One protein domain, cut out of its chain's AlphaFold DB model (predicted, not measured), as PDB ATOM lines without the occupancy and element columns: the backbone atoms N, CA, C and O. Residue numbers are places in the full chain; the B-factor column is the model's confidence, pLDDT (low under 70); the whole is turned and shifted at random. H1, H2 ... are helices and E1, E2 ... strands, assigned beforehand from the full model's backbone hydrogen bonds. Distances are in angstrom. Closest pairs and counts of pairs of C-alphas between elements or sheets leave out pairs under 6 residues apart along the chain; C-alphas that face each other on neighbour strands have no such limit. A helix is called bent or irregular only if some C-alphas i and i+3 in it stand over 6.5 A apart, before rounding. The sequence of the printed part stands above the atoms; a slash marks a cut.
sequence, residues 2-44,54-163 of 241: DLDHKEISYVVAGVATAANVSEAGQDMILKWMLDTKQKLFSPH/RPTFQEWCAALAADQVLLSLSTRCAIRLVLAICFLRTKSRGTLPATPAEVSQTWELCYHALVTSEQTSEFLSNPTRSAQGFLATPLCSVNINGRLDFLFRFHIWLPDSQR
ATOM      1  N   ASP A   2     146.149 165.810 178.882       75.00
ATOM      2  CA  ASP A   2     147.162 165.414 179.869       75.00
ATOM      3  C   ASP A   2     147.346 163.897 179.816       75.00
ATOM      4  O   ASP A   2     146.578 163.146 180.416       75.00
ATOM      5  N   LEU A   3     148.290 163.450 178.990       84.00
ATOM      6  CA  LEU A   3     148.602 162.034 178.845       84.00
ATOM      7  C   LEU A   3     149.853 161.714 179.643       84.00
ATOM      8  O   LEU A   3     150.967 162.013 179.208       84.00
ATOM      9  N   ASP A   4     149.697 161.107 180.815       87.19
ATOM     10  CA  ASP A   4     150.833 160.527 181.522       87.19
ATOM     11  C   ASP A   4     151.332 159.247 180.822       87.19
ATOM     12  O   ASP A   4     150.693 158.700 179.921       87.19
ATOM     13  N   HIS A   5     152.527 158.790 181.203       90.19
ATOM     14  CA  HIS A   5     153.120 157.592 180.609       90.19
ATOM     15  C   HIS A   5     152.234 156.354 180.824       90.19
ATOM     16  O   HIS A   5     152.093 155.538 179.918       90.19
ATOM     17  N   LYS A   6     151.592 156.232 181.991       90.88
ATOM     18  CA  LYS A   6     150.750 155.080 182.323       90.88
ATOM     19  C   LYS A   6     149.536 155.009 181.401       90.88
ATOM     20  O   LYS A   6     149.211 153.932 180.916       90.88
ATOM     21  N   GLU A   7     148.892 156.139 181.141       90.81
ATOM     22  CA  GLU A   7     147.735 156.234 180.261       90.81
ATOM     23  C   GLU A   7     148.114 155.950 178.805       90.81
ATOM     24  O   GLU A   7     147.409 155.190 178.140       90.81
ATOM     25  N   ILE A   8     149.249 156.481 178.329       94.62
ATOM     26  CA  ILE A   8     149.765 156.179 176.985       94.62
ATOM     27  C   ILE A   8     150.001 154.676 176.849       94.62
ATOM     28  O   ILE A   8     149.417 154.049 175.968       94.62
ATOM     29  N   SER A   9     150.794 154.077 177.739       94.69
ATOM     30  CA  SER A   9     151.126 152.650 177.677       94.69
ATOM     31  C   SER A   9     149.883 151.767 177.759       94.69
ATOM     32  O   SER A   9     149.764 150.785 177.028       94.69
ATOM     33  N   TYR A  10     148.921 152.148 178.600       94.00
ATOM     34  CA  TYR A  10     147.655 151.443 178.755       94.00
ATOM     35  C   TYR A  10     146.823 151.442 177.462       94.00
ATOM     36  O   TYR A  10     146.343 150.391 177.033       94.00
ATOM     37  N   VAL A  11     146.664 152.599 176.811       95.50
ATOM     38  CA  VAL A  11     145.902 152.700 175.555       95.50
ATOM     39  C   VAL A  11     146.646 152.030 174.401       95.50
ATOM     40  O   VAL A  11     146.019 151.314 173.621       95.50
ATOM     41  N   VAL A  12     147.968 152.209 174.316       96.12
ATOM     42  CA  VAL A  12     148.816 151.572 173.297       96.12
ATOM     43  C   VAL A  12     148.691 150.051 173.358       96.12
ATOM     44  O   VAL A  12     148.425 149.439 172.327       96.12
ATOM     45  N   ALA A  13     148.777 149.443 174.544       93.56
ATOM     46  CA  ALA A  13     148.603 147.999 174.707       93.56
ATOM     47  C   ALA A  13     147.213 147.523 174.246       93.56
ATOM     48  O   ALA A  13     147.079 146.505 173.562       93.56
ATOM     49  N   GLY A  14     146.165 148.282 174.577       93.50
ATOM     50  CA  GLY A  14     144.807 147.941 174.172       93.50
ATOM     51  C   GLY A  14     144.566 148.071 172.666       93.50
ATOM     52  O   GLY A  14     143.872 147.232 172.089       93.50
ATOM     53  N   VAL A  15     145.132 149.097 172.021       94.12
ATOM     54  CA  VAL A  15     145.078 149.258 170.557       94.12
ATOM     55  C   VAL A  15     145.895 148.168 169.874       94.12
ATOM     56  O   VAL A  15     145.394 147.557 168.940       94.12
ATOM     57  N   ALA A  16     147.104 147.871 170.360       91.44
ATOM     58  CA  ALA A  16     147.946 146.813 169.805       91.44
ATOM     59  C   ALA A  16     147.234 145.454 169.830       91.44
ATOM     60  O   ALA A  16     147.200 144.757 168.820       91.44
ATOM     61  N   THR A  17     146.558 145.143 170.941       89.50
ATOM     62  CA  THR A  17     145.728 143.937 171.077       89.50
ATOM     63  C   THR A  17     144.586 143.912 170.058       89.50
ATOM     64  O   THR A  17     144.348 142.898 169.410       89.50
ATOM     65  N   ALA A  18     143.855 145.020 169.910       88.69
ATOM     66  CA  ALA A  18     142.694 145.086 169.023       88.69
ATOM     67  C   ALA A  18     143.072 145.077 167.533       88.69
ATOM     68  O   ALA A  18     142.369 144.484 166.717       88.69
ATOM     69  N   ALA A  19     144.182 145.725 167.186       87.44
ATOM     70  CA  ALA A  19     144.664 145.878 165.821       87.44
ATOM     71  C   ALA A  19     145.701 144.820 165.412       87.44
ATOM     72  O   ALA A  19     146.272 144.950 164.333       87.44
ATOM     73  N   ASN A  20     145.925 143.793 166.243       85.31
ATOM     74  CA  ASN A  20     146.893 142.717 166.011       85.31
ATOM     75  C   ASN A  20     148.301 143.244 165.659       85.31
ATOM     76  O   ASN A  20     148.966 142.760 164.748       85.31
ATOM     77  N   VAL A  21     148.736 144.290 166.363       88.31
ATOM     78  CA  VAL A  21     150.059 144.894 166.169       88.31
ATOM     79  C   VAL A  21     151.104 144.032 166.876       88.31
ATOM     80  O   VAL A  21     150.907 143.641 168.025       88.31
ATOM     81  N   SER A  22     152.223 143.754 166.205       89.62
ATOM     82  CA  SER A  22     153.352 143.028 166.798       89.62
ATOM     83  C   SER A  22     153.986 143.794 167.964       89.62
ATOM     84  O   SER A  22     153.866 145.015 168.049       89.62
ATOM     85  N   GLU A  23     154.735 143.103 168.828       91.88
ATOM     86  CA  GLU A  23     155.455 143.734 169.949       91.88
ATOM     87  C   GLU A  23     156.377 144.870 169.478       91.88
ATOM     88  O   GLU A  23     156.307 145.983 169.992       91.88
ATOM     89  N   ALA A  24     157.147 144.648 168.408       90.94
ATOM     90  CA  ALA A  24     157.992 145.688 167.819       90.94
ATOM     91  C   ALA A  24     157.176 146.900 167.329       90.94
ATOM     92  O   ALA A  24     157.586 148.049 167.501       90.94
ATOM     93  N   GLY A  25     156.000 146.663 166.737       91.12
ATOM     94  CA  GLY A  25     155.090 147.733 166.341       91.12
ATOM     95  C   GLY A  25     154.536 148.497 167.545       91.12
ATOM     96  O   GLY A  25     154.457 149.725 167.505       91.12
ATOM     97  N   GLN A  26     154.203 147.792 168.627       94.38
ATOM     98  CA  GLN A  26     153.752 148.382 169.884       94.38
ATOM     99  C   GLN A  26     154.826 149.290 170.496       94.38
ATOM    100  O   GLN A  26     154.518 150.426 170.864       94.38
ATOM    101  N   ASP A  27     156.079 148.838 170.537       95.12
ATOM    102  CA  ASP A  27     157.210 149.624 171.038       95.12
ATOM    103  C   ASP A  27     157.441 150.883 170.201       95.12
ATOM    104  O   ASP A  27     157.666 151.965 170.745       95.12
ATOM    105  N   MET A  28     157.321 150.779 168.872       94.88
ATOM    106  CA  MET A  28     157.412 151.936 167.979       94.88
ATOM    107  C   MET A  28     156.306 152.962 168.244       94.88
ATOM    108  O   MET A  28     156.584 154.162 168.285       94.88
ATOM    109  N   ILE A  29     155.064 152.510 168.440       95.75
ATOM    110  CA  ILE A  29     153.932 153.390 168.763       95.75
ATOM    111  C   ILE A  29     154.176 154.075 170.109       95.75
ATOM    112  O   ILE A  29     154.030 155.293 170.213       95.75
ATOM    113  N   LEU A  30     154.561 153.307 171.132       96.75
ATOM    114  CA  LEU A  30     154.824 153.836 172.467       96.75
ATOM    115  C   LEU A  30     155.948 154.872 172.435       96.75
ATOM    116  O   LEU A  30     155.780 155.975 172.954       96.75
ATOM    117  N   LYS A  31     157.060 154.548 171.769       95.94
ATOM    118  CA  LYS A  31     158.185 155.462 171.584       95.94
ATOM    119  C   LYS A  31     157.742 156.753 170.902       95.94
ATOM    120  O   LYS A  31     158.012 157.827 171.427       95.94
ATOM    121  N   TRP A  32     157.008 156.662 169.791       96.50
ATOM    122  CA  TRP A  32     156.516 157.850 169.092       96.50
ATOM    123  C   TRP A  32     155.643 158.727 169.998       96.50
ATOM    124  O   TRP A  32     155.830 159.942 170.041       96.50
ATOM    125  N   MET A  33     154.727 158.123 170.762       96.12
ATOM    126  CA  MET A  33     153.858 158.851 171.690       96.12
ATOM    127  C   MET A  33     154.662 159.574 172.780       96.12
ATOM    128  O   MET A  33     154.377 160.730 173.088       96.12
ATOM    129  N   LEU A  34     155.672 158.923 173.360       94.62
ATOM    130  CA  LEU A  34     156.493 159.501 174.428       94.62
ATOM    131  C   LEU A  34     157.450 160.584 173.916       94.62
ATOM    132  O   LEU A  34     157.521 161.658 174.515       94.62
ATOM    133  N   ASP A  35     158.114 160.346 172.786       94.12
ATOM    134  CA  ASP A  35     159.002 161.323 172.152       94.12
ATOM    135  C   ASP A  35     158.208 162.569 171.728       94.12
ATOM    136  O   ASP A  35     158.622 163.704 171.971       94.12
ATOM    137  N   THR A  36     157.023 162.370 171.142       93.81
ATOM    138  CA  THR A  36     156.128 163.466 170.742       93.81
ATOM    139  C   THR A  36     155.637 164.245 171.950       93.81
ATOM    140  O   THR A  36     155.675 165.474 171.928       93.81
ATOM    141  N   LYS A  37     155.263 163.560 173.041       91.75
ATOM    142  CA  LYS A  37     154.945 164.222 174.309       91.75
ATOM    143  C   LYS A  37     156.085 165.159 174.706       91.75
ATOM    144  O   LYS A  37     155.857 166.346 174.899       91.75
ATOM    145  N   GLN A  38     157.309 164.646 174.796       90.19
ATOM    146  CA  GLN A  38     158.457 165.429 175.249       90.19
ATOM    147  C   GLN A  38     158.720 166.657 174.366       90.19
ATOM    148  O   GLN A  38     158.965 167.742 174.897       90.19
ATOM    149  N   LYS A  39     158.613 166.505 173.038       90.12
ATOM    150  CA  LYS A  39     158.737 167.610 172.076       90.12
ATOM    151  C   LYS A  39     157.668 168.681 172.302       90.12
ATOM    152  O   LYS A  39     158.001 169.857 172.378       90.12
ATOM    153  N   LEU A  40     156.406 168.278 172.459       88.75
ATOM    154  CA  LEU A  40     155.286 169.204 172.653       88.75
ATOM    155  C   LEU A  40     155.338 169.931 174.007       88.75
ATOM    156  O   LEU A  40     154.906 171.071 174.105       88.75
ATOM    157  N   PHE A  41     155.896 169.301 175.044       81.81
ATOM    158  CA  PHE A  41     156.116 169.932 176.350       81.81
ATOM    159  C   PHE A  41     157.345 170.854 176.395       81.81
ATOM    160  O   PHE A  41     157.539 171.540 177.396       81.81
ATOM    161  N   SER A  42     158.168 170.889 175.341       68.69
ATOM    162  CA  SER A  42     159.406 171.675 175.303       68.69
ATOM    163  C   SER A  42     159.343 172.852 174.315       68.69
ATOM    164  O   SER A  42     160.080 172.841 173.326       68.69
ATOM    165  N   PRO A  43     158.535 173.907 174.540       58.22
ATOM    166  CA  PRO A  43     158.716 175.151 173.813       58.22
ATOM    167  C   PRO A  43     159.596 176.123 174.625       58.22
ATOM    168  O   PRO A  43     159.175 176.658 175.642       58.22
ATOM    169  N   HIS A  44     160.799 176.392 174.103       49.91
ATOM    170  CA  HIS A  44     161.679 177.542 174.405       49.91
ATOM    171  C   HIS A  44     162.487 177.560 175.731       49.91
ATOM    172  O   HIS A  44     162.070 176.999 176.744       49.91
ATOM    173  N   ARG A  54     149.700 172.488 178.602       81.00
ATOM    174  CA  ARG A  54     149.531 171.084 178.241       81.00
ATOM    175  C   ARG A  54     149.251 170.998 176.743       81.00
ATOM    176  O   ARG A  54     148.325 171.683 176.305       81.00
ATOM    177  N   PRO A  55     149.883 170.071 176.004       87.62
ATOM    178  CA  PRO A  55     149.643 169.946 174.575       87.62
ATOM    179  C   PRO A  55     148.165 169.699 174.270       87.62
ATOM    180  O   PRO A  55     147.531 168.786 174.813       87.62
ATOM    181  N   THR A  56     147.594 170.523 173.413       90.50
ATOM    182  CA  THR A  56     146.239 170.426 172.883       90.50
ATOM    183  C   THR A  56     146.090 169.197 171.989       90.50
ATOM    184  O   THR A  56     147.053 168.658 171.451       90.50
ATOM    185  N   PHE A  57     144.854 168.728 171.808       91.81
ATOM    186  CA  PHE A  57     144.581 167.617 170.890       91.81
ATOM    187  C   PHE A  57     145.004 167.942 169.445       91.81
ATOM    188  O   PHE A  57     145.485 167.063 168.730       91.81
ATOM    189  N   GLN A  58     144.904 169.217 169.055       91.88
ATOM    190  CA  GLN A  58     145.315 169.695 167.739       91.88
ATOM    191  C   GLN A  58     146.823 169.560 167.519       91.88
ATOM    192  O   GLN A  58     147.240 169.105 166.460       91.88
ATOM    193  N   GLU A  59     147.636 169.898 168.520       92.94
ATOM    194  CA  GLU A  59     149.098 169.786 168.436       92.94
ATOM    195  C   GLU A  59     149.553 168.334 168.284       92.94
ATOM    196  O   GLU A  59     150.434 168.044 167.478       92.94
ATOM    197  N   TRP A  60     148.900 167.397 168.975       94.75
ATOM    198  CA  TRP A  60     149.138 165.966 168.774       94.75
ATOM    199  C   TRP A  60     148.798 165.506 167.353       94.75
ATOM    200  O   TRP A  60     149.560 164.756 166.741       94.75
ATOM    201  N   CYS A  61     147.669 165.968 166.808       94.31
ATOM    202  CA  CYS A  61     147.279 165.659 165.433       94.31
ATOM    203  C   CYS A  61     148.261 166.261 164.416       94.31
ATOM    204  O   CYS A  61     148.615 165.599 163.441       94.31
ATOM    205  N   ALA A  62     148.723 167.490 164.654       93.62
ATOM    206  CA  ALA A  62     149.703 168.165 163.813       93.62
ATOM    207  C   ALA A  62     151.066 167.455 163.843       93.62
ATOM    208  O   ALA A  62     151.673 167.263 162.792       93.62
ATOM    209  N   ALA A  63     151.512 166.987 165.013       94.31
ATOM    210  CA  ALA A  63     152.735 166.197 165.138       94.31
ATOM    211  C   ALA A  63     152.650 164.885 164.341       94.31
ATOM    212  O   ALA A  63     153.566 164.553 163.593       94.31
ATOM    213  N   LEU A  64     151.518 164.172 164.422       94.94
ATOM    214  CA  LEU A  64     151.299 162.982 163.596       94.94
ATOM    215  C   LEU A  64     151.313 163.317 162.100       94.94
ATOM    216  O   LEU A  64     151.844 162.537 161.315       94.94
ATOM    217  N   ALA A  65     150.725 164.448 161.702       92.69
ATOM    218  CA  ALA A  65     150.732 164.907 160.316       92.69
ATOM    219  C   ALA A  65     152.156 165.187 159.801       92.69
ATOM    220  O   ALA A  65     152.476 164.805 158.677       92.69
ATOM    221  N   ALA A  66     153.015 165.784 160.631       92.56
ATOM    222  CA  ALA A  66     154.409 166.064 160.294       92.56
ATOM    223  C   ALA A  66     155.251 164.784 160.129       92.56
ATOM    224  O   ALA A  66     156.064 164.693 159.211       92.56
ATOM    225  N   ASP A  67     155.008 163.766 160.958       91.88
ATOM    226  CA  ASP A  67     155.785 162.520 160.961       91.88
ATOM    227  C   ASP A  67     155.231 161.437 160.010       91.88
ATOM    228  O   ASP A  67     155.725 160.306 159.993       91.88
ATOM    229  N   GLN A  68     154.217 161.739 159.184       82.00
ATOM    230  CA  GLN A  68     153.543 160.722 158.363       82.00
ATOM    231  C   GLN A  68     154.477 159.956 157.421       82.00
ATOM    232  O   GLN A  68     154.192 158.804 157.111       82.00
ATOM    233  N   VAL A  69     155.562 160.557 156.935       84.31
ATOM    234  CA  VAL A  69     156.483 159.887 155.997       84.31
ATOM    235  C   VAL A  69     157.436 158.924 156.718       84.31
ATOM    236  O   VAL A  69     157.917 157.967 156.120       84.31
ATOM    237  N   LEU A  70     157.676 159.138 158.014       87.06
ATOM    238  CA  LEU A  70     158.629 158.362 158.816       87.06
ATOM    239  C   LEU A  70     158.017 157.089 159.411       87.06
ATOM    240  O   LEU A  70     158.734 156.203 159.876       87.06
ATOM    241  N   LEU A  71     156.690 157.006 159.426       88.88
ATOM    242  CA  LEU A  71     155.943 155.943 160.079       88.88
ATOM    243  C   LEU A  71     155.349 154.988 159.042       88.88
ATOM    244  O   LEU A  71     154.736 155.412 158.059       88.88
ATOM    245  N   SER A  72     155.460 153.684 159.307       87.62
ATOM    246  CA  SER A  72     154.779 152.666 158.501       87.62
ATOM    247  C   SER A  72     153.261 152.894 158.502       87.62
ATOM    248  O   SER A  72     152.705 153.490 159.432       87.62
ATOM    249  N   LEU A  73     152.557 152.404 157.478       85.94
ATOM    250  CA  LEU A  73     151.111 152.599 157.389       85.94
ATOM    251  C   LEU A  73     150.362 152.043 158.613       85.94
ATOM    252  O   LEU A  73     149.550 152.764 159.194       85.94
ATOM    253  N   SER A  74     150.679 150.820 159.045       85.62
ATOM    254  CA  SER A  74     150.058 150.188 160.217       85.62
ATOM    255  C   SER A  74     150.359 150.957 161.507       85.62
ATOM    256  O   SER A  74     149.449 151.216 162.296       85.62
ATOM    257  N   THR A  75     151.601 151.416 161.692       89.56
ATOM    258  CA  THR A  75     151.990 152.254 162.836       89.56
ATOM    259  C   THR A  75     151.194 153.559 162.863       89.56
ATOM    260  O   THR A  75     150.670 153.935 163.910       89.56
ATOM    261  N   ARG A  76     151.024 154.232 161.714       91.38
ATOM    262  CA  ARG A  76     150.213 155.460 161.622       91.38
ATOM    263  C   ARG A  76     148.757 155.205 161.977       91.38
ATOM    264  O   ARG A  76     148.181 155.981 162.735       91.38
ATOM    265  N   CYS A  77     148.157 154.141 161.448       91.62
ATOM    266  CA  CYS A  77     146.779 153.782 161.774       91.62
ATOM    267  C   CYS A  77     146.615 153.500 163.273       91.62
ATOM    268  O   CYS A  77     145.672 154.003 163.880       91.62
ATOM    269  N   ALA A  78     147.560 152.792 163.899       93.06
ATOM    270  CA  ALA A  78     147.525 152.554 165.340       93.06
ATOM    271  C   ALA A  78     147.645 153.852 166.145       93.06
ATOM    272  O   ALA A  78     146.863 154.067 167.066       93.06
ATOM    273  N   ILE A  79     148.570 154.746 165.781       95.44
ATOM    274  CA  ILE A  79     148.734 156.033 166.468       95.44
ATOM    275  C   ILE A  79     147.460 156.880 166.363       95.44
ATOM    276  O   ILE A  79     147.040 157.456 167.363       95.44
ATOM    277  N   ARG A  80     146.795 156.914 165.197       95.31
ATOM    278  CA  ARG A  80     145.499 157.605 165.045       95.31
ATOM    279  C   ARG A  80     144.467 157.098 166.054       95.31
ATOM    280  O   ARG A  80     143.837 157.909 166.732       95.31
ATOM    281  N   LEU A  81     144.339 155.776 166.195       94.88
ATOM    282  CA  LEU A  81     143.436 155.166 167.177       94.88
ATOM    283  C   LEU A  81     143.846 155.504 168.610       94.88
ATOM    284  O   LEU A  81     142.995 155.892 169.404       94.88
ATOM    285  N   VAL A  82     145.138 155.403 168.937       96.25
ATOM    286  CA  VAL A  82     145.660 155.749 170.267       96.25
ATOM    287  C   VAL A  82     145.317 157.196 170.614       96.25
ATOM    288  O   VAL A  82     144.779 157.436 171.689       96.25
ATOM    289  N   LEU A  83     145.554 158.151 169.710       96.06
ATOM    290  CA  LEU A  83     145.230 159.563 169.924       96.06
ATOM    291  C   LEU A  83     143.731 159.787 170.134       96.06
ATOM    292  O   LEU A  83     143.346 160.439 171.106       96.06
ATOM    293  N   ALA A  84     142.889 159.216 169.269       94.88
ATOM    294  CA  ALA A  84     141.437 159.321 169.386       94.88
ATOM    295  C   ALA A  84     140.934 158.754 170.725       94.88
ATOM    296  O   ALA A  84     140.162 159.394 171.439       94.88
ATOM    297  N   ILE A  85     141.414 157.571 171.109       94.25
ATOM    298  CA  ILE A  85     141.003 156.888 172.339       94.25
ATOM    299  C   ILE A  85     141.516 157.623 173.577       94.25
ATOM    300  O   ILE A  85     140.758 157.806 174.528       94.25
ATOM    301  N   CYS A  86     142.766 158.086 173.572       94.12
ATOM    302  CA  CYS A  86     143.319 158.925 174.631       94.12
ATOM    303  C   CYS A  86     142.474 160.187 174.837       94.12
ATOM    304  O   CYS A  86     142.066 160.471 175.965       94.12
ATOM    305  N   PHE A  87     142.136 160.897 173.757       93.06
ATOM    306  CA  PHE A  87     141.296 162.090 173.816       93.06
ATOM    307  C   PHE A  87     139.915 161.795 174.422       93.06
ATOM    308  O   PHE A  87     139.511 162.440 175.398       93.06
ATOM    309  N   LEU A  88     139.218 160.776 173.904       90.06
ATOM    310  CA  LEU A  88     137.894 160.378 174.389       90.06
ATOM    311  C   LEU A  88     137.933 159.957 175.861       90.06
ATOM    312  O   LEU A  88     137.060 160.344 176.639       90.06
ATOM    313  N   ARG A  89     138.966 159.218 176.277       89.06
ATOM    314  CA  ARG A  89     139.165 158.829 177.680       89.06
ATOM    315  C   ARG A  89     139.422 160.028 178.578       89.06
ATOM    316  O   ARG A  89     138.812 160.100 179.644       89.06
ATOM    317  N   THR A  90     140.278 160.969 178.167       89.31
ATOM    318  CA  THR A  90     140.543 162.198 178.931       89.31
ATOM    319  C   THR A  90     139.254 162.990 179.142       89.31
ATOM    320  O   THR A  90     138.931 163.331 180.281       89.31
ATOM    321  N   LYS A  91     138.477 163.233 178.075       88.06
ATOM    322  CA  LYS A  91     137.196 163.954 178.168       88.06
ATOM    323  C   LYS A  91     136.186 163.207 179.044       88.06
ATOM    324  O   LYS A  91     135.630 163.798 179.965       88.06
ATOM    325  N   SER A  92     136.022 161.898 178.829       83.44
ATOM    326  CA  SER A  92     135.112 161.041 179.605       83.44
ATOM    327  C   SER A  92     135.444 161.029 181.100       83.44
ATOM    328  O   SER A  92     134.554 161.190 181.932       83.44
ATOM    329  N   ARG A  93     136.715 160.823 181.471       84.31
ATOM    330  CA  ARG A  93     137.142 160.765 182.882       84.31
ATOM    331  C   ARG A  93     137.042 162.121 183.572       84.31
ATOM    332  O   ARG A  93     136.649 162.175 184.731       84.31
ATOM    333  N   GLY A  94     137.360 163.196 182.855       82.69
ATOM    334  CA  GLY A  94     137.230 164.560 183.360       82.69
ATOM    335  C   GLY A  94     135.796 165.091 183.376       82.69
ATOM    336  O   GLY A  94     135.581 166.195 183.858       82.69
ATOM    337  N   THR A  95     134.817 164.342 182.849       80.81
ATOM    338  CA  THR A  95     133.442 164.827 182.608       80.81
ATOM    339  C   THR A  95     133.444 166.155 181.834       80.81
ATOM    340  O   THR A  95     132.677 167.073 182.114       80.81
ATOM    341  N   LEU A  96     134.365 166.274 180.874       85.00
ATOM    342  CA  LEU A  96     134.574 167.486 180.090       85.00
ATOM    343  C   LEU A  96     133.772 167.406 178.788       85.00
ATOM    344  O   LEU A  96     133.839 166.377 178.107       85.00
ATOM    345  N   PRO A  97     133.076 168.480 178.383       86.75
ATOM    346  CA  PRO A  97     132.417 168.514 177.088       86.75
ATOM    347  C   PRO A  97     133.449 168.465 175.951       86.75
ATOM    348  O   PRO A  97     134.557 169.006 176.058       86.75
ATOM    349  N   ALA A  98     133.075 167.822 174.848       87.69
ATOM    350  CA  ALA A  98     133.796 167.900 173.585       87.69
ATOM    351  C   ALA A  98     133.073 168.880 172.654       87.69
ATOM    352  O   ALA A  98     131.848 168.855 172.539       87.69
ATOM    353  N   THR A  99     133.833 169.757 172.010       91.12
ATOM    354  CA  THR A  99     133.318 170.652 170.973       91.12
ATOM    355  C   THR A  99     133.022 169.867 169.687       91.12
ATOM    356  O   THR A  99     133.626 168.814 169.466       91.12
ATOM    357  N   PRO A 100     132.152 170.373 168.792       90.12
ATOM    358  CA  PRO A 100     131.903 169.729 167.502       90.12
ATOM    359  C   PRO A 100     133.181 169.489 166.688       90.12
ATOM    360  O   PRO A 100     133.360 168.405 166.145       90.12
ATOM    361  N   ALA A 101     134.107 170.454 166.675       91.19
ATOM    362  CA  ALA A 101     135.382 170.328 165.971       91.19
ATOM    363  C   ALA A 101     136.250 169.192 166.534       91.19
ATOM    364  O   ALA A 101     136.795 168.395 165.776       91.19
ATOM    365  N   GLU A 102     136.334 169.066 167.862       91.62
ATOM    366  CA  GLU A 102     137.062 167.968 168.502       91.62
ATOM    367  C   GLU A 102     136.432 166.600 168.196       91.62
ATOM    368  O   GLU A 102     137.149 165.621 167.981       91.62
ATOM    369  N   VAL A 103     135.097 166.523 168.166       90.19
ATOM    370  CA  VAL A 103     134.370 165.297 167.813       90.19
ATOM    371  C   VAL A 103     134.641 164.911 166.360       90.19
ATOM    372  O   VAL A 103     134.994 163.762 166.103       90.19
ATOM    373  N   SER A 104     134.548 165.863 165.428       91.19
ATOM    374  CA  SER A 104     134.880 165.646 164.018       91.19
ATOM    375  C   SER A 104     136.330 165.197 163.846       91.19
ATOM    376  O   SER A 104     136.573 164.169 163.228       91.19
ATOM    377  N   GLN A 105     137.292 165.881 164.470       93.19
ATOM    378  CA  GLN A 105     138.711 165.507 164.429       93.19
ATOM    379  C   GLN A 105     138.942 164.084 164.970       93.19
ATOM    380  O   GLN A 105     139.702 163.307 164.397       93.19
ATOM    381  N   THR A 106     138.265 163.719 166.061       93.38
ATOM    382  CA  THR A 106     138.338 162.367 166.636       93.38
ATOM    383  C   THR A 106     137.769 161.320 165.683       93.38
ATOM    384  O   THR A 106     138.361 160.251 165.521       93.38
ATOM    385  N   TRP A 107     136.636 161.619 165.043       91.00
ATOM    386  CA  TRP A 107     136.049 160.754 164.028       91.00
ATOM    387  C   TRP A 107     136.987 160.573 162.835       91.00
ATOM    388  O   TRP A 107     137.219 159.433 162.449       91.00
ATOM    389  N   GLU A 108     137.598 161.642 162.321       91.81
ATOM    390  CA  GLU A 108     138.550 161.570 161.204       91.81
ATOM    391  C   GLU A 108     139.744 160.656 161.514       91.81
ATOM    392  O   GLU A 108     140.143 159.843 160.682       91.81
ATOM    393  N   LEU A 109     140.290 160.711 162.735       94.06
ATOM    394  CA  LEU A 109     141.356 159.792 163.148       94.06
ATOM    395  C   LEU A 109     140.898 158.326 163.094       94.06
ATOM    396  O   LEU A 109     141.613 157.483 162.547       94.06
ATOM    397  N   CYS A 110     139.715 158.026 163.637       91.00
ATOM    398  CA  CYS A 110     139.134 156.684 163.609       91.00
ATOM    399  C   CYS A 110     138.829 156.227 162.176       91.00
ATOM    400  O   CYS A 110     139.207 155.121 161.796       91.00
ATOM    401  N   TYR A 111     138.184 157.079 161.380       87.44
ATOM    402  CA  TYR A 111     137.814 156.815 159.995       87.44
ATOM    403  C   TYR A 111     139.047 156.519 159.144       87.44
ATOM    404  O   TYR A 111     139.115 155.471 158.508       87.44
ATOM    405  N   HIS A 112     140.073 157.372 159.198       87.06
ATOM    406  CA  HIS A 112     141.312 157.134 158.465       87.06
ATOM    407  C   HIS A 112     142.051 155.889 158.947       87.06
ATOM    408  O   HIS A 112     142.645 155.193 158.126       87.06
ATOM    409  N   ALA A 113     142.031 155.578 160.245       88.69
ATOM    410  CA  ALA A 113     142.604 154.326 160.726       88.69
ATOM    411  C   ALA A 113     141.866 153.107 160.154       88.69
ATOM    412  O   ALA A 113     142.522 152.171 159.717       88.69
ATOM    413  N   LEU A 114     140.531 153.143 160.108       82.69
ATOM    414  CA  LEU A 114     139.692 152.054 159.605       82.69
ATOM    415  C   LEU A 114     139.805 151.891 158.085       82.69
ATOM    416  O   LEU A 114     140.133 150.811 157.609       82.69
ATOM    417  N   VAL A 115     139.610 152.958 157.313       77.81
ATOM    418  CA  VAL A 115     139.593 152.876 155.843       77.81
ATOM    419  C   VAL A 115     140.983 152.622 155.268       77.81
ATOM    420  O   VAL A 115     141.139 151.812 154.361       77.81
ATOM    421  N   THR A 116     142.030 153.245 155.821       73.81
ATOM    422  CA  THR A 116     143.393 152.995 155.315       73.81
ATOM    423  C   THR A 116     143.904 151.610 155.728       73.81
ATOM    424  O   THR A 116     144.791 151.066 155.076       73.81
ATOM    425  N   SER A 117     143.342 151.011 156.785       61.47
ATOM    426  CA  SER A 117     143.715 149.657 157.204       61.47
ATOM    427  C   SER A 117     143.279 148.551 156.252       61.47
ATOM    428  O   SER A 117     143.887 147.489 156.281       61.47
ATOM    429  N   GLU A 118     142.325 148.788 155.348       57.25
ATOM    430  CA  GLU A 118     141.974 147.805 154.309       57.25
ATOM    431  C   GLU A 118     143.167 147.474 153.390       57.25
ATOM    432  O   GLU A 118     143.226 146.404 152.784       57.25
ATOM    433  N   GLN A 119     144.173 148.355 153.345       57.03
ATOM    434  CA  GLN A 119     145.438 148.129 152.640       57.03
ATOM    435  C   GLN A 119     146.411 147.222 153.415       57.03
ATOM    436  O   GLN A 119     147.409 146.765 152.861       57.03
ATOM    437  N   THR A 120     146.130 146.936 154.687       59.38
ATOM    438  CA  THR A 120     146.927 146.080 155.571       59.38
ATOM    439  C   THR A 120     146.065 144.919 156.056       59.38
ATOM    440  O   THR A 120     145.290 145.069 156.994       59.38
ATOM    441  N   SER A 121     146.218 143.740 155.451       58.62
ATOM    442  CA  SER A 121     145.370 142.555 155.696       58.62
ATOM    443  C   SER A 121     145.291 142.076 157.154       58.62
ATOM    444  O   SER A 121     144.452 141.239 157.473       58.62
ATOM    445  N   GLU A 122     146.157 142.577 158.033       65.25
ATOM    446  CA  GLU A 122     146.284 142.148 159.429       65.25
ATOM    447  C   GLU A 122     145.770 143.180 160.446       65.25
ATOM    448  O   GLU A 122     145.553 142.832 161.606       65.25
ATOM    449  N   PHE A 123     145.552 144.435 160.041       66.44
ATOM    450  CA  PHE A 123     145.204 145.513 160.964       66.44
ATOM    451  C   PHE A 123     143.690 145.567 161.202       66.44
ATOM    452  O   PHE A 123     142.918 145.673 160.255       66.44
ATOM    453  N   LEU A 124     143.265 145.522 162.473       69.56
ATOM    454  CA  LEU A 124     141.848 145.524 162.891       69.56
ATOM    455  C   LEU A 124     141.003 144.438 162.202       69.56
ATOM    456  O   LEU A 124     139.947 144.696 161.622       69.56
ATOM    457  N   SER A 125     141.470 143.196 162.286       62.12
ATOM    458  CA  SER A 125     140.859 142.063 161.589       62.12
ATOM    459  C   SER A 125     139.361 141.857 161.891       62.12
ATOM    460  O   SER A 125     138.949 141.771 163.048       62.12
ATOM    461  N   ASN A 126     138.602 141.681 160.801       68.00
ATOM    462  CA  ASN A 126     137.260 141.106 160.639       68.00
ATOM    463  C   ASN A 126     136.156 141.593 161.603       68.00
ATOM    464  O   ASN A 126     136.067 141.107 162.739       68.00
ATOM    465  N   PRO A 127     135.223 142.452 161.138       73.62
ATOM    466  CA  PRO A 127     134.091 142.868 161.948       73.62
ATOM    467  C   PRO A 127     133.269 141.660 162.410       73.62
ATOM    468  O   PRO A 127     132.912 140.750 161.652       73.62
ATOM    469  N   THR A 128     132.950 141.659 163.698       74.12
ATOM    470  CA  THR A 128     132.085 140.662 164.323       74.12
ATOM    471  C   THR A 128     130.635 141.089 164.192       74.12
ATOM    472  O   THR A 128     130.310 142.257 164.380       74.12
ATOM    473  N   ARG A 129     129.736 140.154 163.895       71.25
ATOM    474  CA  ARG A 129     128.303 140.437 163.881       71.25
ATOM    475  C   ARG A 129     127.688 140.061 165.226       71.25
ATOM    476  O   ARG A 129     127.742 138.901 165.635       71.25
ATOM    477  N   SER A 130     127.107 141.048 165.903       69.81
ATOM    478  CA  SER A 130     126.479 140.898 167.213       69.81
ATOM    479  C   SER A 130     125.131 140.169 167.124       69.81
ATOM    480  O   SER A 130     124.480 140.129 166.076       69.81
ATOM    481  N   ALA A 131     124.663 139.627 168.255       63.41
ATOM    482  CA  ALA A 131     123.319 139.047 168.365       63.41
ATOM    483  C   ALA A 131     122.206 140.071 168.057       63.41
ATOM    484  O   ALA A 131     121.155 139.719 167.519       63.41
ATOM    485  N   GLN A 132     122.485 141.348 168.327       64.06
ATOM    486  CA  GLN A 132     121.622 142.493 168.038       64.06
ATOM    487  C   GLN A 132     121.771 143.004 166.596       64.06
ATOM    488  O   GLN A 132     121.254 144.061 166.274       64.06
ATOM    489  N   GLY A 133     122.433 142.253 165.705       64.62
ATOM    490  CA  GLY A 133     122.485 142.545 164.269       64.62
ATOM    491  C   GLY A 133     123.502 143.605 163.852       64.62
ATOM    492  O   GLY A 133     123.541 143.957 162.681       64.62
ATOM    493  N   PHE A 134     124.350 144.072 164.766       73.88
ATOM    494  CA  PHE A 134     125.361 145.093 164.485       73.88
ATOM    495  C   PHE A 134     126.631 144.464 163.932       73.88
ATOM    496  O   PHE A 134     126.990 143.367 164.361       73.88
ATOM    497  N   LEU A 135     127.349 145.166 163.059       78.31
ATOM    498  CA  LEU A 135     128.762 144.870 162.820       78.31
ATOM    499  C   LEU A 135     129.594 145.639 163.842       78.31
ATOM    500  O   LEU A 135     129.307 146.796 164.131       78.31
ATOM    501  N   ALA A 136     130.593 144.988 164.421       80.00
ATOM    502  CA  ALA A 136     131.407 145.543 165.486       80.00
ATOM    503  C   ALA A 136     132.879 145.171 165.308       80.00
ATOM    504  O   ALA A 136     133.215 143.984 165.258       80.00
ATOM    505  N   THR A 137     133.746 146.181 165.311       84.06
ATOM    506  CA  THR A 137     135.206 146.023 165.306       84.06
ATOM    507  C   THR A 137     135.785 146.610 166.595       84.06
ATOM    508  O   THR A 137     135.486 147.766 166.919       84.06
ATOM    509  N   PRO A 138     136.580 145.854 167.376       86.88
ATOM    510  CA  PRO A 138     137.298 146.414 168.516       86.88
ATOM    511  C   PRO A 138     138.370 147.387 168.025       86.88
ATOM    512  O   PRO A 138     139.160 147.038 167.164       86.88
ATOM    513  N   LEU A 139     138.402 148.597 168.582       90.69
ATOM    514  CA  LEU A 139     139.440 149.603 168.314       90.69
ATOM    515  C   LEU A 139     140.517 149.617 169.405       90.69
ATOM    516  O   LEU A 139     141.655 149.994 169.160       90.69
ATOM    517  N   CYS A 140     140.149 149.224 170.627       91.75
ATOM    518  CA  CYS A 140     141.057 149.066 171.758       91.75
ATOM    519  C   CYS A 140     140.423 148.120 172.771       91.75
ATOM    520  O   CYS A 140     139.258 148.302 173.120       91.75
ATOM    521  N   SER A 141     141.171 147.126 173.237       90.06
ATOM    522  CA  SER A 141     140.703 146.147 174.216       90.06
ATOM    523  C   SER A 141     141.789 145.895 175.251       90.06
ATOM    524  O   SER A 141     142.800 145.278 174.937       90.06
ATOM    525  N   VAL A 142     141.564 146.325 176.490       88.44
ATOM    526  CA  VAL A 142     142.467 146.048 177.610       88.44
ATOM    527  C   VAL A 142     141.825 145.033 178.541       88.44
ATOM    528  O   VAL A 142     140.742 145.259 179.087       88.44
ATOM    529  N   ASN A 143     142.521 143.914 178.728       84.69
ATOM    530  CA  ASN A 143     142.149 142.864 179.664       84.69
ATOM    531  C   ASN A 143     143.169 142.813 180.804       84.69
ATOM    532  O   ASN A 143     144.367 142.716 180.558       84.69
ATOM    533  N   ILE A 144     142.692 142.835 182.045       82.69
ATOM    534  CA  ILE A 144     143.508 142.680 183.250       82.69
ATOM    535  C   ILE A 144     143.029 141.419 183.963       82.69
ATOM    536  O   ILE A 144     141.861 141.319 184.337       82.69
ATOM    537  N   ASN A 145     143.917 140.438 184.145       81.81
ATOM    538  CA  ASN A 145     143.611 139.170 184.827       81.81
ATOM    539  C   ASN A 145     142.373 138.452 184.252       81.81
ATOM    540  O   ASN A 145     141.506 137.983 184.989       81.81
ATOM    541  N   GLY A 146     142.252 138.426 182.921       77.31
ATOM    542  CA  GLY A 146     141.121 137.803 182.222       77.31
ATOM    543  C   GLY A 146     139.800 138.573 182.318       77.31
ATOM    544  O   GLY A 146     138.780 138.085 181.836       77.31
ATOM    545  N   ARG A 147     139.793 139.770 182.915       79.19
ATOM    546  CA  ARG A 147     138.630 140.659 182.961       79.19
ATOM    547  C   ARG A 147     138.840 141.842 182.033       79.19
ATOM    548  O   ARG A 147     139.898 142.466 182.044       79.19
ATOM    549  N   LEU A 148     137.810 142.157 181.258       81.75
ATOM    550  CA  LEU A 148     137.794 143.346 180.422       81.75
ATOM    551  C   LEU A 148     137.757 144.584 181.321       81.75
ATOM    552  O   LEU A 148     136.776 144.797 182.028       81.75
ATOM    553  N   ASP A 149     138.826 145.371 181.290       84.88
ATOM    554  CA  ASP A 149     138.931 146.625 182.041       84.88
ATOM    555  C   ASP A 149     138.495 147.809 181.170       84.88
ATOM    556  O   ASP A 149     137.860 148.757 181.629       84.88
ATOM    557  N   PHE A 150     138.792 147.737 179.869       84.75
ATOM    558  CA  PHE A 150     138.488 148.811 178.939       84.75
ATOM    559  C   PHE A 150     138.277 148.314 177.515       84.75
ATOM    560  O   PHE A 150     139.033 147.484 177.015       84.75
ATOM    561  N   LEU A 151     137.259 148.857 176.846       86.81
ATOM    562  CA  LEU A 151     136.919 148.482 175.481       86.81
ATOM    563  C   LEU A 151     136.345 149.660 174.704       86.81
ATOM    564  O   LEU A 151     135.310 150.207 175.077       86.81
ATOM    565  N   PHE A 152     136.981 149.985 173.583       88.56
ATOM    566  CA  PHE A 152     136.413 150.830 172.538       88.56
ATOM    567  C   PHE A 152     136.081 149.972 171.325       88.56
ATOM    568  O   PHE A 152     136.901 149.174 170.872       88.56
ATOM    569  N   ARG A 153     134.868 150.140 170.800       86.19
ATOM    570  CA  ARG A 153     134.375 149.429 169.621       86.19
ATOM    571  C   ARG A 153     133.745 150.409 168.650       86.19
ATOM    572  O   ARG A 153     133.022 151.310 169.064       86.19
ATOM    573  N   PHE A 154     133.990 150.179 167.369       85.31
ATOM    574  CA  PHE A 154     133.223 150.782 166.296       85.31
ATOM    575  C   PHE A 154     132.037 149.877 165.981       85.31
ATOM    576  O   PHE A 154     132.240 148.691 165.718       85.31
ATOM    577  N   HIS A 155     130.819 150.412 166.048       80.94
ATOM    578  CA  HIS A 155     129.597 149.685 165.712       80.94
ATOM    579  C   HIS A 155     128.943 150.295 164.478       80.94
ATOM    580  O   HIS A 155     128.758 151.506 164.411       80.94
ATOM    581  N   ILE A 156     128.528 149.436 163.554       77.00
ATOM    582  CA  ILE A 156     127.685 149.792 162.419       77.00
ATOM    583  C   ILE A 156     126.318 149.157 162.654       77.00
ATOM    584  O   ILE A 156     126.192 147.931 162.770       77.00
ATOM    585  N   TRP A 157     125.293 149.999 162.737       75.06
ATOM    586  CA  TRP A 157     123.906 149.555 162.718       75.06
ATOM    587  C   TRP A 157     123.473 149.340 161.282       75.06
ATOM    588  O   TRP A 157     123.596 150.231 160.447       75.06
ATOM    589  N   LEU A 158     123.006 148.126 161.002       69.56
ATOM    590  CA  LEU A 158     122.492 147.802 159.686       69.56
ATOM    591  C   LEU A 158     121.120 148.472 159.512       69.56
ATOM    592  O   LEU A 158     120.327 148.476 160.454       69.56
ATOM    593  N   PRO A 159     120.807 148.987 158.315       63.38
ATOM    594  CA  PRO A 159     119.543 149.655 158.000       63.38
ATOM    595  C   PRO A 159     118.364 148.669 157.879       63.38
ATOM    596  O   PRO A 159     117.327 148.994 157.308       63.38
ATOM    597  N   ASP A 160     118.490 147.460 158.437       66.12
ATOM    598  CA  ASP A 160     117.520 146.373 158.283       66.12
ATOM    599  C   ASP A 160     116.169 146.668 158.949       66.12
ATOM    600  O   ASP A 160     115.223 145.904 158.773       66.12
ATOM    601  N   SER A 161     116.066 147.779 159.693       60.38
ATOM    602  CA  SER A 161     114.874 148.248 160.415       60.38
ATOM    603  C   SER A 161     114.300 147.227 161.404       60.38
ATOM    604  O   SER A 161     113.247 147.451 161.994       60.38
ATOM    605  N   GLN A 162     115.001 146.113 161.626       57.75
ATOM    606  CA  GLN A 162     114.583 145.043 162.520       57.75
ATOM    607  C   GLN A 162     115.212 145.201 163.902       57.75
ATOM    608  O   GLN A 162     114.671 144.690 164.883       57.75
ATOM    609  N   ARG A 163     116.374 145.864 164.003       59.47
ATOM    610  CA  ARG A 163     117.161 145.938 165.242       59.47
ATOM    611  C   ARG A 163     117.755 147.334 165.454       59.47
ATOM    612  O   ARG A 163     118.371 147.891 164.559       59.47
TER     613      ARG A 163
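AT A GLANCE: This is residues 2 to 44 and 54 to 163 of the 241 residues of an uncharacterized protein of Zymoseptoria brevis (UniProt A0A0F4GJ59). A two-strand hairpin, E1 and E2, bent in both strands, packs on one side of a helical body, chiefly on H1. H4 runs through the middle of that body, with H1, H2, H3 and H5 packed round it. The printed part has 153 residues, with five named helices followed by an antiparallel sheet of two named strands; the class is mostly helix. The whole is compact, radius of gyration of the C-alphas 15.7 A, with an elongated outline of 58 by 35 by 34 A.

HOW THE PARTS SIT: E1, residues 135 to 144, and E2, residues 147 to 156, form an antiparallel hairpin; N 139 and O 152, 2.8 A apart, are within hydrogen-bond range. E1 bends by 65 degrees at residue 139, E2 by 69 degrees at residue 150. H1, residues 5 to 18, comes closest to E1 at the C-alphas of Val 15 and Cys 140, 4.2 A. H4, residues 73 to 94, is the hub and touches H1 with residues 78 to 86 alone, closest C-alphas Val 12 and Val 82, 6.0 A, at a steep tilt of 55 degrees. H5, residues 100 to 117, forms a helical hairpin with H4 at a shallow tilt of 31 degrees, closest C-alphas Cys 77 and Ala 113, 4.3 A. H3, residues 57 to 66, touches H4 at 8 degrees, a shallow tilt, opposite ways, closest C-alphas Phe 57 and Phe 87, 7.1 A. H2, residues 23 to 40, touches H4 with residues 25 to 33 alone, closest C-alphas Ile 29 and Ile 79, 6.3 A. H2 and H5 are apart. In H1 to H5 every O i to N i+4 pair is within hydrogen-bond range.

IN THESE COORDINATES: H1 begins at C-alpha 5 (153.120, 157.592, 180.609); E2 ends at C-alpha 156 (127.685, 149.792, 162.419). H4 measures 31.8 A, H2 25.6 A, H5 25.5 A, E1 25.3 A and E2 25.0 A.

THE WHOLE: The C-alphas of His 44 and Gln 162 are the two farthest apart, 58.4 A. Residues 45 to 53 are not printed; C-alphas 44 and 54 are 14.3 A apart. The link from H5 to E1 is long, 17 residues. Residues 42 to 44, 117 to 126, 130 to 133 and 158 to 163 have pLDDT under 70.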